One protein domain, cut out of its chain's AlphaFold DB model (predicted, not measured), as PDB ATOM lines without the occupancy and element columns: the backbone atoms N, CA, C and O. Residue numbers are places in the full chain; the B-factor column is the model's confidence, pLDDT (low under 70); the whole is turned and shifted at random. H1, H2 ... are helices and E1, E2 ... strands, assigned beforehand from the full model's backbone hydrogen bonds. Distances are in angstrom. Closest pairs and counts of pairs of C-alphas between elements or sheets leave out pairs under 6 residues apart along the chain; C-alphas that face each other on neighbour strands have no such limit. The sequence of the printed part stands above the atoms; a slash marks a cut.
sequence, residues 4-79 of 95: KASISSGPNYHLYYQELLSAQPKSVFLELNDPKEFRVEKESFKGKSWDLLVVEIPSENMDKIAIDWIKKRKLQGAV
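What this domain is: This is residues 4 to 79 of the 95 residues of an uncharacterized protein of Marinobacter sp. THAF39 (UniProt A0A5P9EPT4). A small three-stranded sheet, E1 E2 E3, has one helix, H1, packed over one face, and a separate two-stranded hairpin, E4 and E5, reaches away from this body as a long arm. Residues 44 to 49, at the arm's tip, stick out. The 76 printed residues have five named strands and then one named helix, in the order E1 E2 E3 E4 E5 H1, of mixed class; both sheets are antiparallel. The whole is loose, with a radius of gyration of the C-alphas of 15.4 A and spans of 40 by 32 by 27 A.

How they stand to each other: Look first at E1, residues 4 to 10, E2, residues 13 to 19, and E3, residues 29 to 32: they form a meander, each strand the antiparallel neighbour of the one before. N 7 and O 15 are 2.8 A apart, within hydrogen-bond range, as are N 14 and O 31, at 2.8 A. H1, residues 59 to 73, is on this sheet at a height of 8.5 A, making two layers, a helix on one face of a sheet. It lies over E1 and runs only just slantwise to it, at 31 degrees on the local plane; their closest C-alphas, of Ser 8 and Ile 65, are 5.8 A apart. In H1 every O i to N i+4 pair is within hydrogen-bond range. E4, residues 38 to 45, and E5, residues 48 to 55, form an antiparallel hairpin, with N 41 and O 52 at 2.8 A. E4 is apart from H1 and E3.

Where its parts are: Find C-alpha 4, where E1 begins, at (130.248, 22.505, 53.912). E2 is 19.0 A long. E4 runs 22.4 A from C-alpha 38 at (124.212, 3.185, 67.071), and E5 runs 22.9 A. H1 runs 20.9 A to C-alpha 73 at (145.034, 14.582, 51.834).

The domain as a whole: The two C-alphas farthest apart, of Gly 47 and Gly 77, are 42.3 A apart. The printed part has no cut, and no link is long. Look at residues 21 to 24 for pLDDT under 70.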
ATOM      1  N   LYS A   4     129.805  23.904  53.820       87.75
ATOM      2  CA  LYS A   4     130.248  22.505  53.912       87.75
ATOM      3  C   LYS A   4     130.969  22.126  52.616       87.75
ATOM      4  O   LYS A   4     130.379  22.212  51.544       87.75
ATOM      5  N   ALA A   5     132.212  21.672  52.722       88.94
ATOM      6  CA  ALA A   5     132.985  21.152  51.603       88.94
ATOM      7  C   ALA A   5     133.115  19.627  51.717       88.94
ATOM      8  O   ALA A   5     133.703  19.100  52.665       88.94
ATOM      9  N   SER A   6     132.539  18.919  50.746       92.69
ATOM     10  CA  SER A   6     132.492  17.455  50.718       92.69
ATOM     11  C   SER A   6     133.866  16.828  50.473       92.69
ATOM     12  O   SER A   6     134.653  17.309  49.655       92.69
ATOM     13  N   ILE A   7     134.131  15.718  51.163       93.88
ATOM     14  CA  ILE A   7     135.273  14.825  50.922       93.88
ATOM     15  C   ILE A   7     134.780  13.531  50.278       93.88
ATOM     16  O   ILE A   7     135.266  13.160  49.218       93.88
ATOM     17  N   SER A   8     133.812  12.868  50.910       95.81
ATOM     18  CA  SER A   8     133.203  11.632  50.418       95.81
ATOM     19  C   SER A   8     131.724  11.638  50.768       95.81
ATOM     20  O   SER A   8     131.334  12.120  51.830       95.81
ATOM     21  N   SER A   9     130.890  11.116  49.881       94.69
ATOM     22  CA  SER A   9     129.451  11.026  50.102       94.69
ATOM     23  C   SER A   9     128.904   9.761  49.468       94.69
ATOM     24  O   SER A   9     129.297   9.396  48.358       94.69
ATOM     25  N   GLY A  10     127.958   9.142  50.157       92.12
ATOM     26  CA  GLY A  10     127.139   8.054  49.648       92.12
ATOM     27  C   GLY A  10     125.680   8.249  50.055       92.12
ATOM     28  O   GLY A  10     125.340   9.274  50.644       92.12
ATOM     29  N   PRO A  11     124.810   7.268  49.772       90.62
ATOM     30  CA  PRO A  11     123.389   7.351  50.112       90.62
ATOM     31  C   PRO A  11     123.144   7.631  51.603       90.62
ATOM     32  O   PRO A  11     122.298   8.447  51.954       90.62
ATOM     33  N   ASN A  12     123.949   7.006  52.469       91.69
ATOM     34  CA  ASN A  12     123.726   6.991  53.914       91.69
ATOM     35  C   ASN A  12     124.854   7.666  54.705       91.69
ATOM     36  O   ASN A  12     124.920   7.525  55.923       91.69
ATOM     37  N   TYR A  13     125.782   8.361  54.040       94.38
ATOM     38  CA  TYR A  13     126.879   9.029  54.737       94.38
ATOM     39  C   TYR A  13     127.396  10.261  53.997       94.38
ATOM     40  O   TYR A  13     127.355  10.346  52.767       94.38
ATOM     41  N   HIS A  14     127.973  11.189  54.755       95.94
ATOM     42  CA  HIS A  14     128.662  12.358  54.228       95.94
ATOM     43  C   HIS A  14     129.862  12.720  55.105       95.94
ATOM     44  O   HIS A  14     129.710  13.173  56.236       95.94
ATOM     45  N   LEU A  15     131.069  12.535  54.571       95.75
ATOM     46  CA  LEU A  15     132.305  13.049  55.151       95.75
ATOM     47  C   LEU A  15     132.600  14.429  54.555       95.75
ATOM     48  O   LEU A  15     132.772  14.564  53.339       95.75
ATOM     49  N   TYR A  16     132.716  15.449  55.400       94.31
ATOM     50  CA  TYR A  16     132.975  16.822  54.971       94.31
ATOM     51  C   TYR A  16     133.807  17.601  55.989       94.31
ATOM     52  O   TYR A  16     134.034  17.170  57.118       94.31
ATOM     53  N   TYR A  17     134.258  18.783  55.593       91.56
ATOM     54  CA  TYR A  17     134.790  19.791  56.502       91.56
ATOM     55  C   TYR A  17     134.041  21.105  56.319       91.56
ATOM     56  O   TYR A  17     133.368  21.328  55.312       91.56
ATOM     57  N   GLN A  18     134.142  21.982  57.309       87.88
ATOM     58  CA  GLN A  18     133.579  23.323  57.221       87.88
ATOM     59  C   GLN A  18     134.660  24.293  56.745       87.88
ATOM     60  O   GLN A  18     135.724  24.391  57.362       87.88
ATOM     61  N   GLU A  19     134.400  24.995  55.644       75.88
ATOM     62  CA  GLU A  19     135.279  26.052  55.151       75.88
ATOM     63  C   GLU A  19     135.006  27.340  55.919       75.88
ATOM     64  O   GLU A  19     133.976  28.001  55.755       75.88
ATOM     65  N   LEU A  20     135.955  27.692  56.786       72.75
ATOM     66  CA  LEU A  20     136.041  29.020  57.366       72.75
ATOM     67  C   LEU A  20     136.899  29.881  56.438       72.75
ATOM     68  O   LEU A  20     137.952  29.441  55.983       72.75
ATOM     69  N   LEU A  21     136.466  31.122  56.203       65.69
ATOM     70  CA  LEU A  21     137.064  32.077  55.256       65.69
ATOM     71  C   LEU A  21     138.575  32.338  55.441       65.69
ATOM     72  O   LEU A  21     139.182  32.978  54.590       65.69
ATOM     73  N   SER A  22     139.193  31.882  56.535       60.16
ATOM     74  CA  SER A  22     140.561  32.242  56.915       60.16
ATOM     75  C   SER A  22     141.459  31.081  57.355       60.16
ATOM     76  O   SER A  22     142.578  31.338  57.795       60.16
ATOM     77  N   ALA A  23     141.020  29.817  57.292       63.03
ATOM     78  CA  ALA A  23     141.841  28.702  57.771       63.03
ATOM     79  C   ALA A  23     141.611  27.399  57.000       63.03
ATOM     80  O   ALA A  23     140.480  27.048  56.670       63.03
ATOM     81  N   GLN A  24     142.694  26.640  56.794       65.44
ATOM     82  CA  GLN A  24     142.573  25.240  56.400       65.44
ATOM     83  C   GLN A  24     141.781  24.471  57.472       65.44
ATOM     84  O   GLN A  24     142.020  24.667  58.671       65.44
ATOM     85  N   PRO A  25     140.853  23.594  57.065       70.75
ATOM     86  CA  PRO A  25     140.034  22.822  57.988       70.75
ATOM     87  C   PRO A  25     140.904  21.909  58.858       70.75
ATOM     88  O   PRO A  25     141.612  21.034  58.360       70.75
ATOM     89  N   LYS A  26     140.839  22.101  60.180       81.62
ATOM     90  CA  LYS A  26     141.543  21.253  61.160       81.62
ATOM     91  C   LYS A  26     140.773  19.980  61.513       81.62
ATOM     92  O   LYS A  26     141.354  19.050  62.062       81.62
ATOM     93  N   SER A  27     139.482  19.956  61.206       88.25
ATOM     94  CA  SER A  27     138.554  18.904  61.605       88.25
ATOM     95  C   SER A  27     137.676  18.501  60.428       88.25
ATOM     96  O   SER A  27     137.382  19.316  59.550       88.25
ATOM     97  N   VAL A  28     137.258  17.242  60.441       92.25
ATOM     98  CA  VAL A  28     136.274  16.673  59.520       92.25
ATOM     99  C   VAL A  28     135.097  16.142  60.324       92.25
ATOM    100  O   VAL A  28     135.243  15.811  61.501       92.25
ATOM    101  N   PHE A  29     133.945  16.068  59.681       93.31
ATOM    102  CA  PHE A  29     132.692  15.608  60.251       93.31
ATOM    103  C   PHE A  29     132.161  14.481  59.379       93.31
ATOM    104  O   PHE A  29     132.132  14.613  58.155       93.31
ATOM    105  N   LEU A  30     131.767  13.381  60.017       94.50
ATOM    106  CA  LEU A  30     131.097  12.264  59.370       94.50
ATOM    107  C   LEU A  30     129.631  12.277  59.799       94.50
ATOM    108  O   LEU A  30     129.315  12.008  60.956       94.50
ATOM    109  N   GLU A  31     128.753  12.621  58.867       93.81
ATOM    110  CA  GLU A  31     127.308  12.460  59.011       93.81
ATOM    111  C   GLU A  31     126.913  11.071  58.511       93.81
ATOM    112  O   GLU A  31     127.385  10.625  57.464       93.81
ATOM    113  N   LEU A  32     126.059  10.389  59.272       92.81
ATOM    114  CA  LEU A  32     125.506   9.077  58.945       92.81
ATOM    115  C   LEU A  32     123.981   9.199  58.981       92.81
ATOM    116  O   LEU A  32     123.427   9.655  59.979       92.81
ATOM    117  N   ASN A  33     123.323   8.814  57.891       90.12
ATOM    118  CA  ASN A  33     121.867   8.793  57.777       90.12
ATOM    119  C   ASN A  33     121.385   7.354  57.951       90.12
ATOM    120  O   ASN A  33     121.954   6.444  57.348       90.12
ATOM    121  N   ASP A  34     120.356   7.166  58.774       86.75
ATOM    122  CA  ASP A  34     119.743   5.864  59.059       86.75
ATOM    123  C   ASP A  34     120.764   4.757  59.407       86.75
ATOM    124  O   ASP A  34     120.792   3.704  58.758       86.75
ATOM    125  N   PRO A  35     121.642   4.974  60.414       87.81
ATOM    126  CA  PRO A  35     122.554   3.929  60.853       87.81
ATOM    127  C   PRO A  35     121.752   2.741  61.388       87.81
ATOM    128  O   PRO A  35     120.841   2.903  62.201       87.81
ATOM    129  N   LYS A  36     122.112   1.539  60.938       88.38
ATOM    130  CA  LYS A  36     121.467   0.289  61.364       88.38
ATOM    131  C   LYS A  36     121.617   0.046  62.866       88.38
ATOM    132  O   LYS A  36     120.667  -0.388  63.510       88.38
ATOM    133  N   GLU A  37     122.780   0.382  63.415       92.81
ATOM    134  CA  GLU A  37     123.061   0.312  64.843       92.81
ATOM    135  C   GLU A  37     123.855   1.546  65.281       92.81
ATOM    136  O   GLU A  37     124.839   1.938  64.648       92.81
ATOM    137  N   PHE A  38     123.430   2.170  66.379       93.69
ATOM    138  CA  PHE A  38     124.212   3.185  67.071       93.69
ATOM    139  C   PHE A  38     123.988   3.092  68.579       93.69
ATOM    140  O   PHE A  38     122.895   2.768  69.047       93.69
ATOM    141  N   ARG A  39     125.025   3.406  69.351       94.62
ATOM    142  CA  ARG A  39     124.981   3.437  70.810       94.62
ATOM    143  C   ARG A  39     125.749   4.638  71.331       94.62
ATOM    144  O   ARG A  39     126.859   4.919  70.886       94.62
ATOM    145  N   VAL A  40     125.153   5.316  72.306       93.75
ATOM    146  CA  VAL A  40     125.802   6.373  73.082       93.75
ATOM    147  C   VAL A  40     125.914   5.887  74.515       93.75
ATOM    148  O   VAL A  40     124.904   5.587  75.151       93.75
ATOM    149  N   GLU A  41     127.136   5.796  75.019       93.88
ATOM    150  CA  GLU A  41     127.420   5.414  76.396       93.88
ATOM    151  C   GLU A  41     128.155   6.524  77.119       93.88
ATOM    152  O   GLU A  41     128.912   7.287  76.525       93.88
ATOM    153  N   LYS A  42     127.954   6.582  78.431       92.25
ATOM    154  CA  LYS A  42     128.725   7.442  79.312       92.25
ATOM    155  C   LYS A  42     129.570   6.565  80.215       92.25
ATOM    156  O   LYS A  42     129.057   5.945  81.146       92.25
ATOM    157  N   GLU A  43     130.862   6.515  79.945       90.00
ATOM    158  CA  GLU A  43     131.806   5.745  80.744       90.00
ATOM    159  C   GLU A  43     132.392   6.633  81.842       90.00
ATOM    160  O   GLU A  43     132.639   7.823  81.647       90.00
ATOM    161  N   SER A  44     132.571   6.070  83.038       90.38
ATOM    162  CA  SER A  44     133.125   6.780  84.194       90.38
ATOM    163  C   SER A  44     134.190   5.925  84.869       90.38
ATOM    164  O   SER A  44     133.892   4.837  85.357       90.38
ATOM    165  N   PHE A  45     135.426   6.419  84.954       88.19
ATOM    166  CA  PHE A  45     136.510   5.738  85.664       88.19
ATOM    167  C   PHE A  45     137.369   6.721  86.463       88.19
ATOM    168  O   PHE A  45     137.836   7.734  85.942       88.19
ATOM    169  N   LYS A  46     137.587   6.416  87.752       88.69
ATOM    170  CA  LYS A  46     138.395   7.226  88.692       88.69
ATOM    171  C   LYS A  46     138.071   8.733  88.650       88.69
ATOM    172  O   LYS A  46     138.971   9.567  88.605       88.69
ATOM    173  N   GLY A  47     136.783   9.082  88.644       89.12
ATOM    174  CA  GLY A  47     136.319  10.477  88.663       89.12
ATOM    175  C   GLY A  47     136.410  11.222  87.325       89.12
ATOM    176  O   GLY A  47     136.063  12.397  87.271       89.12
ATOM    177  N   LYS A  48     136.840  10.560  86.244       89.88
ATOM    178  CA  LYS A  48     136.740  11.079  84.876       89.88
ATOM    179  C   LYS A  48     135.576  10.402  84.168       89.88
ATOM    180  O   LYS A  48     135.447   9.184  84.266       89.88
ATOM    181  N   SER A  49     134.763  11.176  83.456       90.19
ATOM    182  CA  SER A  49     133.728  10.651  82.566       90.19
ATOM    183  C   SER A  49     134.001  11.060  81.127       90.19
ATOM    184  O   SER A  49     134.414  12.197  80.893       90.19
ATOM    185  N   TRP A  50     133.731  10.171  80.181       92.38
ATOM    186  CA  TRP A  50     133.718  10.477  78.754       92.38
ATOM    187  C   TRP A  50     132.497   9.843  78.097       92.38
ATOM    188  O   TRP A  50     131.947   8.859  78.592       92.38
ATOM    189  N   ASP A  51     132.087  10.435  76.983       94.12
ATOM    190  CA  ASP A  51     131.010   9.910  76.160       94.12
ATOM    191  C   ASP A  51     131.621   9.039  75.052       94.12
ATOM    192  O   ASP A  51     132.585   9.436  74.391       94.12
ATOM    193  N   LEU A  52     131.080   7.839  74.871       91.88
ATOM    194  CA  LEU A  52     131.444   6.889  73.829       91.88
ATOM    195  C   LEU A  52     130.299   6.818  72.817       91.88
ATOM    196  O   LEU A  52     129.178   6.449  73.161       91.88
ATOM    197  N   LEU A  53     130.592   7.157  71.564       91.94
ATOM    198  CA  LEU A  53     129.684   6.981  70.434       91.94
ATOM    199  C   LEU A  53     130.177   5.804  69.589       91.94
ATOM    200  O   LEU A  53     131.281   5.850  69.048       91.94
ATOM    201  N   VAL A  54     129.349   4.772  69.458       92.56
ATOM    202  CA  VAL A  54     129.569   3.629  68.565       92.56
ATOM    203  C   VAL A  54     128.501   3.668  67.483       92.56
ATOM    204  O   VAL A  54     127.322   3.818  67.795       92.56
ATOM    205  N   VAL A  55     128.898   3.546  66.219       93.88
ATOM    206  CA  VAL A  55     127.967   3.501  65.086       93.88
ATOM    207  C   VAL A  55     128.425   2.427  64.111       93.88
ATOM    208  O   VAL A  55     129.617   2.326  63.820       93.88
ATOM    209  N   GLU A  56     127.490   1.633  63.603       92.94
ATOM    210  CA  GLU A  56     127.751   0.715  62.501       92.94
ATOM    211  C   GLU A  56     127.943   1.505  61.203       92.94
ATOM    212  O   GLU A  56     127.102   2.314  60.806       92.94
ATOM    213  N   ILE A  57     129.045   1.226  60.508       92.75
ATOM    214  CA  ILE A  57     129.300   1.719  59.159       92.75
ATOM    215  C   ILE A  57     129.558   0.490  58.281       92.75
ATOM    216  O   ILE A  57     130.471  -0.278  58.595       92.75
ATOM    217  N   PRO A  58     128.798   0.286  57.189       93.25
ATOM    218  CA  PRO A  58     129.081  -0.786  56.240       93.25
ATOM    219  C   PRO A  58     130.529  -0.716  55.744       93.25
ATOM    220  O   PRO A  58     131.003   0.369  55.400       93.25
ATOM    221  N   SER A  59     131.215  -1.860  55.671       93.19
ATOM    222  CA  SER A  59     132.636  -1.927  55.292       93.19
ATOM    223  C   SER A  59     132.915  -1.243  53.954       93.19
ATOM    224  O   SER A  59     133.806  -0.410  53.878       93.19
ATOM    225  N   GLU A  60     132.075  -1.476  52.945       92.25
ATOM    226  CA  GLU A  60     132.205  -0.858  51.617       92.25
ATOM    227  C   GLU A  60     132.156   0.681  51.667       92.25
ATOM    228  O   GLU A  60     132.896   1.369  50.959       92.25
ATOM    229  N   ASN A  61     131.307   1.242  52.536       93.50
ATOM    230  CA  ASN A  61     131.246   2.688  52.739       93.50
ATOM    231  C   ASN A  61     132.511   3.184  53.444       93.50
ATOM    232  O   ASN A  61     133.041   4.231  53.072       93.50
ATOM    233  N   MET A  62     133.007   2.442  54.437       94.75
ATOM    234  CA  MET A  62     134.235   2.789  55.150       94.75
ATOM    235  C   MET A  62     135.464   2.740  54.232       94.75
ATOM    236  O   MET A  62     136.286   3.656  54.276       94.75
ATOM    237  N   ASP A  63     135.557   1.745  53.351       93.88
ATOM    238  CA  ASP A  63     136.628   1.621  52.356       93.88
ATOM    239  C   ASP A  63     136.623   2.823  51.408       93.88
ATOM    240  O   ASP A  63     137.651   3.477  51.199       93.88
ATOM    241  N   LYS A  64     135.442   3.192  50.899       94.12
ATOM    242  CA  LYS A  64     135.267   4.377  50.054       94.12
ATOM    243  C   LYS A  64     135.668   5.662  50.783       94.12
ATOM    244  O   LYS A  64     136.407   6.473  50.225       94.12
ATOM    245  N   ILE A  65     135.229   5.832  52.031       95.19
ATOM    246  CA  ILE A  65     135.600   6.969  52.886       95.19
ATOM    247  C   ILE A  65     137.123   7.046  53.052       95.19
ATOM    248  O   ILE A  65     137.701   8.127  52.910       95.19
ATOM    249  N   ALA A  66     137.778   5.918  53.337       94.19
ATOM    250  CA  ALA A  66     139.217   5.852  53.554       94.19
ATOM    251  C   ALA A  66     140.003   6.221  52.287       94.19
ATOM    252  O   ALA A  66     140.908   7.058  52.349       94.19
ATOM    253  N   ILE A  67     139.626   5.661  51.135       92.75
ATOM    254  CA  ILE A  67     140.255   5.960  49.843       92.75
ATOM    255  C   ILE A  67     140.098   7.448  49.504       92.75
ATOM    256  O   ILE A  67     141.091   8.124  49.224       92.75
ATOM    257  N   ASP A  68     138.876   7.984  49.574       94.12
ATOM    258  CA  ASP A  68     138.595   9.390  49.257       94.12
ATOM    259  C   ASP A  68     139.361  10.338  50.199       94.12
ATOM    260  O   ASP A  68     139.895  11.367  49.768       94.12
ATOM    261  N   TRP A  69     139.494   9.973  51.478       93.94
ATOM    262  CA  TRP A  69     140.277  10.729  52.453       93.94
ATOM    263  C   TRP A  69     141.775  10.742  52.136       93.94
ATOM    264  O   TRP A  69     142.391  11.816  52.116       93.94
ATOM    265  N   ILE A  70     142.362   9.573  51.853       93.00
ATOM    266  CA  ILE A  70     143.778   9.447  51.478       93.00
ATOM    267  C   ILE A  70     144.061  10.299  50.241       93.00
ATOM    268  O   ILE A  70     145.021  11.077  50.244       93.00
ATOM    269  N   LYS A  71     143.194  10.228  49.223       90.69
ATOM    270  CA  LYS A  71     143.313  11.030  48.001       90.69
ATOM    271  C   LYS A  71     143.215  12.525  48.286       90.69
ATOM    272  O   LYS A  71     144.086  13.286  47.861       90.69
ATOM    273  N   LYS A  72     142.216  12.962  49.062       91.12
ATOM    274  CA  LYS A  72     142.022  14.378  49.430       91.12
ATOM    275  C   LYS A  72     143.235  14.959  50.157       91.12
ATOM    276  O   LYS A  72     143.586  16.117  49.931       91.12
ATOM    277  N   ARG A  73     143.869  14.174  51.030       90.44
ATOM    278  CA  ARG A  73     145.034  14.582  51.834       90.44
ATOM    279  C   ARG A  73     146.380  14.308  51.164       90.44
ATOM    280  O   ARG A  73     147.396  14.721  51.719       90.44
ATOM    281  N   LYS A  74     146.385  13.666  49.992       91.06
ATOM    282  CA  LYS A  74     147.581  13.243  49.253       91.06
ATOM    283  C   LYS A  74     148.508  12.335  50.079       91.06
ATOM    284  O   LYS A  74     149.717  12.545  50.129       91.06
ATOM    285  N   LEU A  75     147.929  11.354  50.778       91.25
ATOM    286  CA  LEU A  75     148.648  10.458  51.697       91.25
ATOM    287  C   LEU A  75     149.135   9.152  51.048       91.25
ATOM    288  O   LEU A  75     149.594   8.266  51.762       91.25
ATOM    289  N   GLN A  76     149.085   9.025  49.719       88.94
ATOM    290  CA  GLN A  76     149.507   7.824  48.980       88.94
ATOM    291  C   GLN A  76     150.928   7.369  49.354       88.94
ATOM    292  O   GLN A  76     151.183   6.183  49.546       88.94
ATOM    293  N   GLY A  77     151.850   8.315  49.562       88.19
ATOM    294  CA  GLY A  77     153.216   8.000  49.991       88.19
ATOM    295  C   GLY A  77     153.309   7.370  51.387       88.19
ATOM    296  O   GLY A  77     154.226   6.597  51.640       88.19
ATOM    297  N   ALA A  78     152.361   7.655  52.286       91.25
ATOM    298  CA  ALA A  78     152.334   7.077  53.631       91.25
ATOM    299  C   ALA A  78     151.799   5.636  53.648       91.25
ATOM    300  O   ALA A  78     152.137   4.873  54.546       91.25
ATOM    301  N   VAL A  79     150.981   5.272  52.658       88.19
ATOM    302  CA  VAL A  79     150.409   3.923  52.504       88.19
ATOM    303  C   VAL A  79     151.157   3.076  51.466       88.19
ATOM    304  O   VAL A  79     150.727   1.975  51.145       88.19
TER     305      VAL A  79